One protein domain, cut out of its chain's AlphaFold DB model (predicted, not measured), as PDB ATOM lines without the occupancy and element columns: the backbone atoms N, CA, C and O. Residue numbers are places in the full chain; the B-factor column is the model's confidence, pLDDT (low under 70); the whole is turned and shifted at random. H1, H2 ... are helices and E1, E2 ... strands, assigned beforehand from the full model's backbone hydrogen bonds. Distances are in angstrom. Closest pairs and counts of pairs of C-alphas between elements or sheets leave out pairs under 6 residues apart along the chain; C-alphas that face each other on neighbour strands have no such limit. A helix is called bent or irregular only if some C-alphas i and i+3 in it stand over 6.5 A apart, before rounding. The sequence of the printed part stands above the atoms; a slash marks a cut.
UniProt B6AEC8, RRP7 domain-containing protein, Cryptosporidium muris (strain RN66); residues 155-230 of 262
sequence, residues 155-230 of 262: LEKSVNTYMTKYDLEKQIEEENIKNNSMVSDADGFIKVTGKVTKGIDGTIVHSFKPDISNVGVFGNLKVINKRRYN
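This is residues 155 to 230 of the 262 residues of the protein "RRP7 domain-containing protein" of Cryptosporidium muris (strain RN66) (UniProt B6AEC8). One long helix, H1, sticks out as an arm over its residues 155 to 176, and its last residues reach a small hairpin of two short strands, E1 and E2. Beyond the hairpin, residues 207 to 230 run off as a long tail without a named element; the tail folds back on itself in a loop whose residues 214 to 220 stick out, and then runs on to the last printed residue, at the far end of the model from the start of H1. The printed part has 76 residues, with one named helix and two named strands in the order H1, E1, E2; the sheet has the order E1 - E2 and is antiparallel. The class is mostly helix, although under half of the printed residues, 34 of the 76, are in named elements. The whole is extended and flat, with a radius of gyration of the C-alphas of 19.3 A and spans of 61 by 40 by 21 A.

The printed part begins with H1, residues 155 to 182, which measures 40.7 A from its first to its last C-alpha. C-alpha 155 is at (115.368, 143.034, 161.134) and C-alpha 182 is at (148.966, 158.490, 144.171). H1 is not bent. Residues 183 to 195 follow with no named element; within them C-alpha 187 is at (153.741, 171.518, 145.921). E1 is the strand of residues 196 to 198, Val 196 to Lys 198, and measures 6.7 A. After five residues comes E2, the strand of residues 204 to 206, Ile 204 to His 206, which measures 6.6 A and ends with C-alpha 206 at (159.148, 154.143, 152.270). Residues 207 to 230 form the last stretch, again with no named element.

In H1 every pair of O i and N i+4 is within hydrogen-bond range. Residues 155 to 176 of H1 stand free, with no C-alpha 8 or more apart along the chain within 10 A. At the other end of the helix, H1 and E1 have 2 pairs of C-alphas within 8 A, and the closest C-alphas are those of Met 182 and Lys 198, 7.5 A apart. From centre to centre H1 and E1 are 24.0 A apart. H1 and E2 are apart. E1 and E2 are antiparallel neighbours and form a hairpin, with an angle of 156 degrees between their N-to-C directions. C-alphas 196 and 206 face each other at 4.6 A, C-alphas 197 and 205 at 5.2 A, and C-alphas 198 and 204 at 4.6 A. Across this pair N 197 and O 205 are within hydrogen-bond range at 2.9 A, and N 205 and O 197 at 2.8 A. Past E2, residues 214 to 220 stand free.

The C-alphas of Leu 155 and Asn 230, the first and last printed, are also the two farthest apart, at 61.9 A. Without the stretches that stand free, the body has 47 residues and spans 42 by 22 by 19 A, with a radius of gyration of 14.3 A. The printed part has no cut. The link from H1 to E1, with 13 residues, is long, and the link from E1 to E2, with 5 residues, is tight. The C-alphas of residues 207 to 230 lie 10 to 34 A from the mean of all C-alphas. The mean pLDDT of the printed part is 70.7, and that of H1 is 88. In 33 residues it is under 70: residues 180 to 184, 193 to 195, 199 to 200 and 208 to 230.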
ATOM      1  N   LEU A 155     114.124 142.614 160.503       90.38
ATOM      2  CA  LEU A 155     115.368 143.034 161.134       90.38
ATOM      3  C   LEU A 155     116.578 142.512 160.354       90.38
ATOM      4  O   LEU A 155     117.454 143.297 160.009       90.38
ATOM      5  N   GLU A 156     116.589 141.231 159.997       94.38
ATOM      6  CA  GLU A 156     117.653 140.617 159.202       94.38
ATOM      7  C   GLU A 156     117.835 141.325 157.854       94.38
ATOM      8  O   GLU A 156     118.945 141.724 157.509       94.38
ATOM      9  N   LYS A 157     116.742 141.587 157.124       96.44
ATOM     10  CA  LYS A 157     116.804 142.356 155.869       96.44
ATOM     11  C   LYS A 157     117.373 143.761 156.075       96.44
ATOM     12  O   LYS A 157     118.176 144.211 155.258       96.44
ATOM     13  N   SER A 158     116.979 144.448 157.149       94.44
ATOM     14  CA  SER A 158     117.484 145.792 157.466       94.44
ATOM     15  C   SER A 158     118.974 145.798 157.822       94.44
ATOM     16  O   SER A 158     119.712 146.670 157.378       94.44
ATOM     17  N   VAL A 159     119.441 144.785 158.558       96.75
ATOM     18  CA  VAL A 159     120.856 144.627 158.906       96.75
ATOM     19  C   VAL A 159     121.668 144.302 157.659       96.75
ATOM     20  O   VAL A 159     122.673 144.953 157.409       96.75
ATOM     21  N   ASN A 160     121.207 143.366 156.831       96.81
ATOM     22  CA  ASN A 160     121.915 142.978 155.613       96.81
ATOM     23  C   ASN A 160     122.028 144.149 154.629       96.81
ATOM     24  O   ASN A 160     123.101 144.383 154.089       96.81
ATOM     25  N   THR A 161     120.955 144.920 154.436       97.50
ATOM     26  CA  THR A 161     120.989 146.125 153.584       97.50
ATOM     27  C   THR A 161     121.902 147.217 154.135       97.50
ATOM     28  O   THR A 161     122.573 147.901 153.365       97.50
ATOM     29  N   TYR A 162     121.961 147.380 155.457       97.62
ATOM     30  CA  TYR A 162     122.901 148.303 156.080       97.62
ATOM     31  C   TYR A 162     124.354 147.847 155.893       97.62
ATOM     32  O   TYR A 162     125.193 148.644 155.485       97.62
ATOM     33  N   MET A 163     124.645 146.566 156.137       97.31
ATOM     34  CA  MET A 163     125.993 146.009 156.003       97.31
ATOM     35  C   MET A 163     126.499 146.087 154.562       97.31
ATOM     36  O   MET A 163     127.627 146.514 154.348       97.31
ATOM     37  N   THR A 164     125.662 145.780 153.566       96.81
ATOM     38  CA  THR A 164     126.065 145.905 152.157       96.81
ATOM     39  C   THR A 164     126.349 147.351 151.765       96.81
ATOM     40  O   THR A 164     127.324 147.608 151.063       96.81
ATOM     41  N   LYS A 165     125.538 148.309 152.234       96.94
ATOM     42  CA  LYS A 165     125.784 149.739 152.004       96.94
ATOM     43  C   LYS A 165     127.086 150.191 152.659       96.94
ATOM     44  O   LYS A 165     127.870 150.882 152.022       96.94
ATOM     45  N   TYR A 166     127.320 149.767 153.897       96.38
ATOM     46  CA  TYR A 166     128.528 150.093 154.644       96.38
ATOM     47  C   TYR A 166     129.788 149.529 153.979       96.38
ATOM     48  O   TYR A 166     130.773 150.246 153.822       96.38
ATOM     49  N   ASP A 167     129.755 148.269 153.542       96.00
ATOM     50  CA  ASP A 167     130.884 147.641 152.854       96.00
ATOM     51  C   ASP A 167     131.189 148.339 151.519       96.00
ATOM     52  O   ASP A 167     132.358 148.560 151.202       96.00
ATOM     53  N   LEU A 168     130.158 148.749 150.766       95.12
ATOM     54  CA  LEU A 168     130.317 149.536 149.537       95.12
ATOM     55  C   LEU A 168     130.915 150.922 149.811       95.12
ATOM     56  O   LEU A 168     131.868 151.318 149.144       95.12
ATOM     57  N   GLU A 169     130.385 151.653 150.795       93.31
ATOM     58  CA  GLU A 169     130.902 152.973 151.182       93.31
ATOM     59  C   GLU A 169     132.369 152.881 151.608       93.31
ATOM     60  O   GLU A 169     133.206 153.656 151.145       93.31
ATOM     61  N   LYS A 170     132.709 151.867 152.404       93.25
ATOM     62  CA  LYS A 170     134.077 151.622 152.850       93.25
ATOM     63  C   LYS A 170     135.024 151.276 151.696       93.25
ATOM     64  O   LYS A 170     136.156 151.750 151.686       93.25
ATOM     65  N   GLN A 171     134.585 150.482 150.717       89.81
ATOM     66  CA  GLN A 171     135.384 150.188 149.520       89.81
ATOM     67  C   GLN A 171     135.651 151.450 148.694       89.81
ATOM     68  O   GLN A 171     136.793 151.692 148.307       89.81
ATOM     69  N   ILE A 172     134.629 152.285 148.489       90.62
ATOM     70  CA  ILE A 172     134.760 153.564 147.779       90.62
ATOM     71  C   ILE A 172     135.733 154.491 148.519       90.62
ATOM     72  O   ILE A 172     136.584 155.122 147.895       90.62
ATOM     73  N   GLU A 173     135.656 154.564 149.848       84.56
ATOM     74  CA  GLU A 173     136.610 155.333 150.652       84.56
ATOM     75  C   GLU A 173     138.042 154.806 150.518       84.56
ATOM     76  O   GLU A 173     138.968 155.593 150.321       84.56
ATOM     77  N   GLU A 174     138.248 153.488 150.577       83.94
ATOM     78  CA  GLU A 174     139.568 152.878 150.397       83.94
ATOM     79  C   GLU A 174     140.144 153.138 148.995       83.94
ATOM     80  O   GLU A 174     141.340 153.416 148.866       83.94
ATOM     81  N   GLU A 175     139.321 153.079 147.948       82.56
ATOM     82  CA  GLU A 175     139.717 153.425 146.579       82.56
ATOM     83  C   GLU A 175     140.043 154.911 146.438       82.56
ATOM     84  O   GLU A 175     141.088 155.258 145.888       82.56
ATOM     85  N   ASN A 176     139.224 155.794 147.009       81.88
ATOM     86  CA  ASN A 176     139.491 157.229 147.030       81.88
ATOM     87  C   ASN A 176     140.791 157.550 147.775       81.88
ATOM     88  O   ASN A 176     141.569 158.382 147.318       81.88
ATOM     89  N   ILE A 177     141.078 156.871 148.889       77.56
ATOM     90  CA  ILE A 177     142.346 157.026 149.613       77.56
ATOM     91  C   ILE A 177     143.518 156.540 148.758       77.56
ATOM     92  O   ILE A 177     144.540 157.223 148.710       77.56
ATOM     93  N   LYS A 178     143.393 155.393 148.075       74.31
ATOM     94  CA  LYS A 178     144.440 154.886 147.172       74.31
ATOM     95  C   LYS A 178     144.703 155.867 146.033       74.31
ATOM     96  O   LYS A 178     145.852 156.263 145.849       74.31
ATOM     97  N   ASN A 179     143.653 156.310 145.348       73.31
ATOM     98  CA  ASN A 179     143.743 157.240 144.226       73.31
ATOM     99  C   ASN A 179     144.326 158.587 144.669       73.31
ATOM    100  O   ASN A 179     145.307 159.047 144.093       73.31
ATOM    101  N   ASN A 180     143.820 159.166 145.761       68.81
ATOM    102  CA  ASN A 180     144.340 160.426 146.299       68.81
ATOM    103  C   ASN A 180     145.770 160.293 146.841       68.81
ATOM    104  O   ASN A 180     146.516 161.260 146.820       68.81
ATOM    105  N   SER A 181     146.188 159.113 147.313       62.94
ATOM    106  CA  SER A 181     147.577 158.892 147.744       62.94
ATOM    107  C   SER A 181     148.578 158.765 146.594       62.94
ATOM    108  O   SER A 181     149.778 158.847 146.839       62.94
ATOM    109  N   MET A 182     148.111 158.553 145.360       62.34
ATOM    110  CA  MET A 182     148.966 158.490 144.171       62.34
ATOM    111  C   MET A 182     149.135 159.848 143.482       62.34
ATOM    112  O   MET A 182     150.090 160.016 142.728       62.34
ATOM    113  N   VAL A 183     148.244 160.808 143.741       67.12
ATOM    114  CA  VAL A 183     148.304 162.156 143.163       67.12
ATOM    115  C   VAL A 183     149.216 163.038 144.018       67.12
ATOM    116  O   VAL A 183     149.067 163.091 145.238       67.12
ATOM    117  N   SER A 184     150.174 163.710 143.378       68.56
ATOM    118  CA  SER A 184     151.019 164.713 144.031       68.56
ATOM    119  C   SER A 184     150.213 165.984 144.309       68.56
ATOM    120  O   SER A 184     149.477 166.452 143.438       68.56
ATOM    121  N   ASP A 185     150.374 166.558 145.500       76.31
ATOM    122  CA  ASP A 185     149.787 167.854 145.855       76.31
ATOM    123  C   ASP A 185     150.372 168.988 144.984       76.31
ATOM    124  O   ASP A 185     151.356 168.792 144.267       76.31
ATOM    125  N   ALA A 186     149.803 170.199 145.056       77.94
ATOM    126  CA  ALA A 186     150.244 171.365 144.271       77.94
ATOM    127  C   ALA A 186     151.739 171.718 144.449       77.94
ATOM    128  O   ALA A 186     152.356 172.259 143.535       77.94
ATOM    129  N   ASP A 187     152.322 171.346 145.592       79.25
ATOM    130  CA  ASP A 187     153.741 171.518 145.921       79.25
ATOM    131  C   ASP A 187     154.612 170.298 145.536       79.25
ATOM    132  O   ASP A 187     155.797 170.243 145.862       79.25
ATOM    133  N   GLY A 188     154.042 169.289 144.864       71.69
ATOM    134  CA  GLY A 188     154.747 168.093 144.387       71.69
ATOM    135  C   GLY A 188     154.960 166.988 145.432       71.69
ATOM    136  O   GLY A 188     155.708 166.044 145.177       71.69
ATOM    137  N   PHE A 189     154.323 167.067 146.604       72.50
ATOM    138  CA  PHE A 189     154.443 166.052 147.657       72.50
ATOM    139  C   PHE A 189     153.414 164.926 147.502       72.50
ATOM    140  O   PHE A 189     152.258 165.168 147.177       72.50
ATOM    141  N   ILE A 190     153.828 163.685 147.787       73.12
ATOM    142  CA  ILE A 190     152.975 162.488 147.723       73.12
ATOM    143  C   ILE A 190     152.651 162.016 149.144       73.12
ATOM    144  O   ILE A 190     153.550 161.813 149.969       73.12
ATOM    145  N   LYS A 191     151.367 161.787 149.435       71.25
ATOM    146  CA  LYS A 191     150.913 161.300 150.744       71.25
ATOM    147  C   LYS A 191     151.220 159.809 150.928       71.25
ATOM    148  O   LYS A 191     150.596 158.943 150.321       71.25
ATOM    149  N   VAL A 192     152.129 159.489 151.848       70.44
ATOM    150  CA  VAL A 192     152.519 158.104 152.158       70.44
ATOM    151  C   VAL A 192     151.473 157.423 153.050       70.44
ATOM    152  O   VAL A 192     151.386 157.698 154.245       70.44
ATOM    153  N   THR A 193     150.688 156.503 152.490       67.56
ATOM    154  CA  THR A 193     149.620 155.772 153.207       67.56
ATOM    155  C   THR A 193     150.024 154.362 153.665       67.56
ATOM    156  O   THR A 193     149.393 153.800 154.560       67.56
ATOM    157  N   GLY A 194     151.099 153.786 153.110       69.81
ATOM    158  CA  GLY A 194     151.538 152.404 153.361       69.81
ATOM    159  C   GLY A 194     153.019 152.255 153.738       69.81
ATOM    160  O   GLY A 194     153.750 153.231 153.872       69.81
ATOM    161  N   LYS A 195     153.498 151.010 153.921       67.62
ATOM    162  CA  LYS A 195     154.939 150.719 154.144       67.62
ATOM    163  C   LYS A 195     155.811 151.177 152.972       67.62
ATOM    164  O   LYS A 195     156.933 151.627 153.179       67.62
ATOM    165  N   VAL A 196     155.276 151.041 151.764       70.88
ATOM    166  CA  VAL A 196     155.906 151.427 150.507       70.88
ATOM    167  C   VAL A 196     154.817 152.025 149.626       70.88
ATOM    168  O   VAL A 196     153.789 151.383 149.420       70.88
ATOM    169  N   THR A 197     155.033 153.231 149.118       71.81
ATOM    170  CA  THR A 197     154.171 153.899 148.135       71.81
ATOM    171  C   THR A 197     155.001 154.226 146.902       71.81
ATOM    172  O   THR A 197     156.112 154.738 147.027       71.81
ATOM    173  N   LYS A 198     154.490 153.897 145.713       72.06
ATOM    174  CA  LYS A 198     155.125 154.238 144.435       72.06
ATOM    175  C   LYS A 198     154.444 155.479 143.872       72.06
ATOM    176  O   LYS A 198     153.224 155.477 143.747       72.06
ATOM    177  N   GLY A 199     155.222 156.511 143.568       69.06
ATOM    178  CA  GLY A 199     154.741 157.677 142.833       69.06
ATOM    179  C   GLY A 199     154.534 157.373 141.349       69.06
ATOM    180  O   GLY A 199     155.012 156.352 140.845       69.06
ATOM    181  N   ILE A 200     153.850 158.284 140.658       69.62
ATOM    182  CA  ILE A 200     153.565 158.202 139.215       69.62
ATOM    183  C   ILE A 200     154.871 158.124 138.399       69.62
ATOM    184  O   ILE A 200     154.961 157.342 137.458       69.62
ATOM    185  N   ASP A 201     155.926 158.810 138.851       70.81
ATOM    186  CA  ASP A 201     157.257 158.828 138.221       70.81
ATOM    187  C   ASP A 201     158.114 157.583 138.539       70.81
ATOM    188  O   ASP A 201     159.322 157.561 138.309       70.81
ATOM    189  N   GLY A 202     157.530 156.543 139.146       70.88
ATOM    190  CA  GLY A 202     158.234 155.317 139.541       70.88
ATOM    191  C   GLY A 202     159.085 155.443 140.813       70.88
ATOM    192  O   GLY A 202     159.707 154.467 141.238       70.88
ATOM    193  N   THR A 203     159.081 156.610 141.464       73.12
ATOM    194  CA  THR A 203     159.821 156.854 142.711       73.12
ATOM    195  C   THR A 203     159.199 156.066 143.867       73.12
ATOM    196  O   THR A 203     157.994 156.139 144.108       73.12
ATOM    197  N   ILE A 204     160.016 155.299 144.593       75.50
ATOM    198  CA  ILE A 204     159.577 154.453 145.710       75.50
ATOM    199  C   ILE A 204     159.809 155.202 147.024       75.50
ATOM    200  O   ILE A 204     160.948 155.457 147.405       75.50
ATOM    201  N   VAL A 205     158.731 155.515 147.742       74.50
ATOM    202  CA  VAL A 205     158.782 156.171 149.051       74.50
ATOM    203  C   VAL A 205     158.448 155.154 150.139       74.50
ATOM    204  O   VAL A 205     157.400 154.509 150.119       74.50
ATOM    205  N   HIS A 206     159.351 154.998 151.104       73.19
ATOM    206  CA  HIS A 206     159.148 154.143 152.270       73.19
ATOM    207  C   HIS A 206     158.575 154.966 153.422       73.19
ATOM    208  O   HIS A 206     159.105 156.033 153.735       73.19
ATOM    209  N   SER A 207     157.526 154.476 154.096       72.44
ATOM    210  CA  SER A 207     157.088 155.149 155.323       72.44
ATOM    211  C   SER A 207     158.119 154.968 156.424       72.44
ATOM    212  O   SER A 207     158.561 153.860 156.736       72.44
ATOM    213  N   PHE A 208     158.461 156.079 157.063       68.31
ATOM    214  CA  PHE A 208     159.215 156.059 158.300       68.31
ATOM    215  C   PHE A 208     158.253 155.765 159.455       68.31
ATOM    216  O   PHE A 208     157.466 156.623 159.856       68.31
ATOM    217  N   LYS A 209     158.298 154.541 159.990       61.59
ATOM    218  CA  LYS A 209     157.650 154.212 161.264       61.59
ATOM    219  C   LYS A 209     158.708 154.200 162.367       61.59
ATOM    220  O   LYS A 209     159.561 153.316 162.342       61.59
ATOM    221  N   PRO A 210     158.679 155.132 163.336       57.59
ATOM    222  CA  PRO A 210     159.419 154.921 164.572       57.59
ATOM    223  C   PRO A 210     158.850 153.685 165.293       57.59
ATOM    224  O   PRO A 210     157.637 153.469 165.280       57.59
ATOM    225  N   ASP A 211     159.712 152.872 165.914       50.69
ATOM    226  CA  ASP A 211     159.307 151.753 166.778       50.69
ATOM    227  C   ASP A 211     158.552 152.309 167.998       50.69
ATOM    228  O   ASP A 211     159.140 152.632 169.032       50.69
ATOM    229  N   ILE A 212     157.234 152.457 167.875       53.03
ATOM    230  CA  ILE A 212     156.356 152.822 168.984       53.03
ATOM    231  C   ILE A 212     155.967 151.515 169.674       53.03
ATOM    232  O   ILE A 212     155.068 150.803 169.233       53.03
ATOM    233  N   SER A 213     156.665 151.165 170.754       49.09
ATOM    234  CA  SER A 213     156.171 150.146 171.680       49.09
ATOM    235  C   SER A 213     154.926 150.693 172.378       49.09
ATOM    236  O   SER A 213     155.003 151.764 172.976       49.09
ATOM    237  N   ASN A 214     153.808 149.969 172.268       45.81
ATOM    238  CA  ASN A 214     152.495 150.261 172.855       45.81
ATOM    239  C   ASN A 214     152.558 151.095 174.147       45.81
ATOM    240  O   ASN A 214     153.114 150.654 175.151       45.81
ATOM    241  N   VAL A 215     151.930 152.274 174.122       45.22
ATOM    242  CA  VAL A 215     151.654 153.080 175.316       45.22
ATOM    243  C   VAL A 215     150.169 152.944 175.634       45.22
ATOM    244  O   VAL A 215     149.328 153.022 174.741       45.22
ATOM    245  N   GLY A 216     149.875 152.691 176.910       46.84
ATOM    246  CA  GLY A 216     148.524 152.648 177.453       46.84
ATOM    247  C   GLY A 216     147.760 153.965 177.295       46.84
ATOM    248  O   GLY A 216     148.289 154.983 176.864       46.84
ATOM    249  N   VAL A 217     146.492 153.898 177.688       48.75
ATOM    250  CA  VAL A 217     145.340 154.786 177.426       48.75
ATOM    251  C   VAL A 217     145.531 156.306 177.643       48.75
ATOM    252  O   VAL A 217     144.647 157.070 177.279       48.75
ATOM    253  N   PHE A 218     146.666 156.800 178.139       45.69
ATOM    254  CA  PHE A 218     146.904 158.239 178.303       45.69
ATOM    255  C   PHE A 218     148.220 158.657 177.645       45.69
ATOM    256  O   PHE A 218     149.315 158.323 178.096       45.69
ATOM    257  N   GLY A 219     148.074 159.354 176.517       50.66
ATOM    258  CA  GLY A 219     149.132 159.669 175.569       50.66
ATOM    259  C   GLY A 219     150.282 160.484 176.151       50.66
ATOM    260  O   GLY A 219     150.105 161.629 176.545       50.66
ATOM    261  N   ASN A 220     151.476 159.896 176.093       40.69
ATOM    262  CA  ASN A 220     152.753 160.590 175.958       40.69
ATOM    263  C   ASN A 220     153.697 159.683 175.149       40.69
ATOM    264  O   ASN A 220     154.253 158.711 175.661       40.69
ATOM    265  N   LEU A 221     153.832 159.974 173.851       44.72
ATOM    266  CA  LEU A 221     154.674 159.236 172.905       44.72
ATOM    267  C   LEU A 221     156.158 159.556 173.152       44.72
ATOM    268  O   LEU A 221     156.615 160.659 172.862       44.72
ATOM    269  N   LYS A 222     156.936 158.585 173.645       45.81
ATOM    270  CA  LYS A 222     158.408 158.643 173.614       45.81
ATOM    271  C   LYS A 222     158.923 157.889 172.389       45.81
ATOM    272  O   LYS A 222     158.800 156.670 172.312       45.81
ATOM    273  N   VAL A 223     159.527 158.618 171.452       46.16
ATOM    274  CA  VAL A 223     160.238 158.059 170.292       46.16
ATOM    275  C   VAL A 223     161.521 157.378 170.779       46.16
ATOM    276  O   VAL A 223     162.427 158.043 171.279       46.16
ATOM    277  N   ILE A 224     161.616 156.053 170.648       46.69
ATOM    278  CA  ILE A 224     162.838 155.297 170.953       46.69
ATOM    279  C   ILE A 224     163.539 154.970 169.632       46.69
ATOM    280  O   ILE A 224     163.175 154.034 168.926       46.69
ATOM    281  N   ASN A 225     164.591 155.723 169.307       47.00
ATOM    282  CA  ASN A 225     165.508 155.376 168.224       47.00
ATOM    283  C   ASN A 225     166.325 154.135 168.623       47.00
ATOM    284  O   ASN A 225     167.354 154.249 169.291       47.00
ATOM    285  N   LYS A 226     165.906 152.939 168.197       45.78
ATOM    286  CA  LYS A 226     166.756 151.738 168.222       45.78
ATOM    287  C   LYS A 226     167.780 151.794 167.083       45.78
ATOM    288  O   LYS A 226     167.720 151.033 166.125       45.78
ATOM    289  N   ARG A 227     168.780 152.668 167.213       44.06
ATOM    290  CA  ARG A 227     170.092 152.375 166.623       44.06
ATOM    291  C   ARG A 227     170.802 151.429 167.583       44.06
ATOM    292  O   ARG A 227     170.907 151.724 168.773       44.06
ATOM    293  N   ARG A 228     171.214 150.273 167.063       48.78
ATOM    294  CA  ARG A 228     172.053 149.282 167.744       48.78
ATOM    295  C   ARG A 228     173.341 149.968 168.210       48.78
ATOM    296  O   ARG A 228     174.287 150.085 167.447       48.78
ATOM    297  N   TYR A 229     173.342 150.446 169.445       41.28
ATOM    298  CA  TYR A 229     174.543 150.811 170.181       41.28
ATOM    299  C   TYR A 229     174.545 149.972 171.449       41.28
ATOM    300  O   TYR A 229     173.538 149.909 172.163       41.28
ATOM    301  N   ASN A 230     175.658 149.275 171.654       41.31
ATOM    302  CA  ASN A 230     175.906 148.371 172.765       41.31
ATOM    303  C   ASN A 230     175.501 149.027 174.092       41.31
ATOM    304  O   ASN A 230     175.791 150.192 174.361       41.31
TER     305      ASN A 230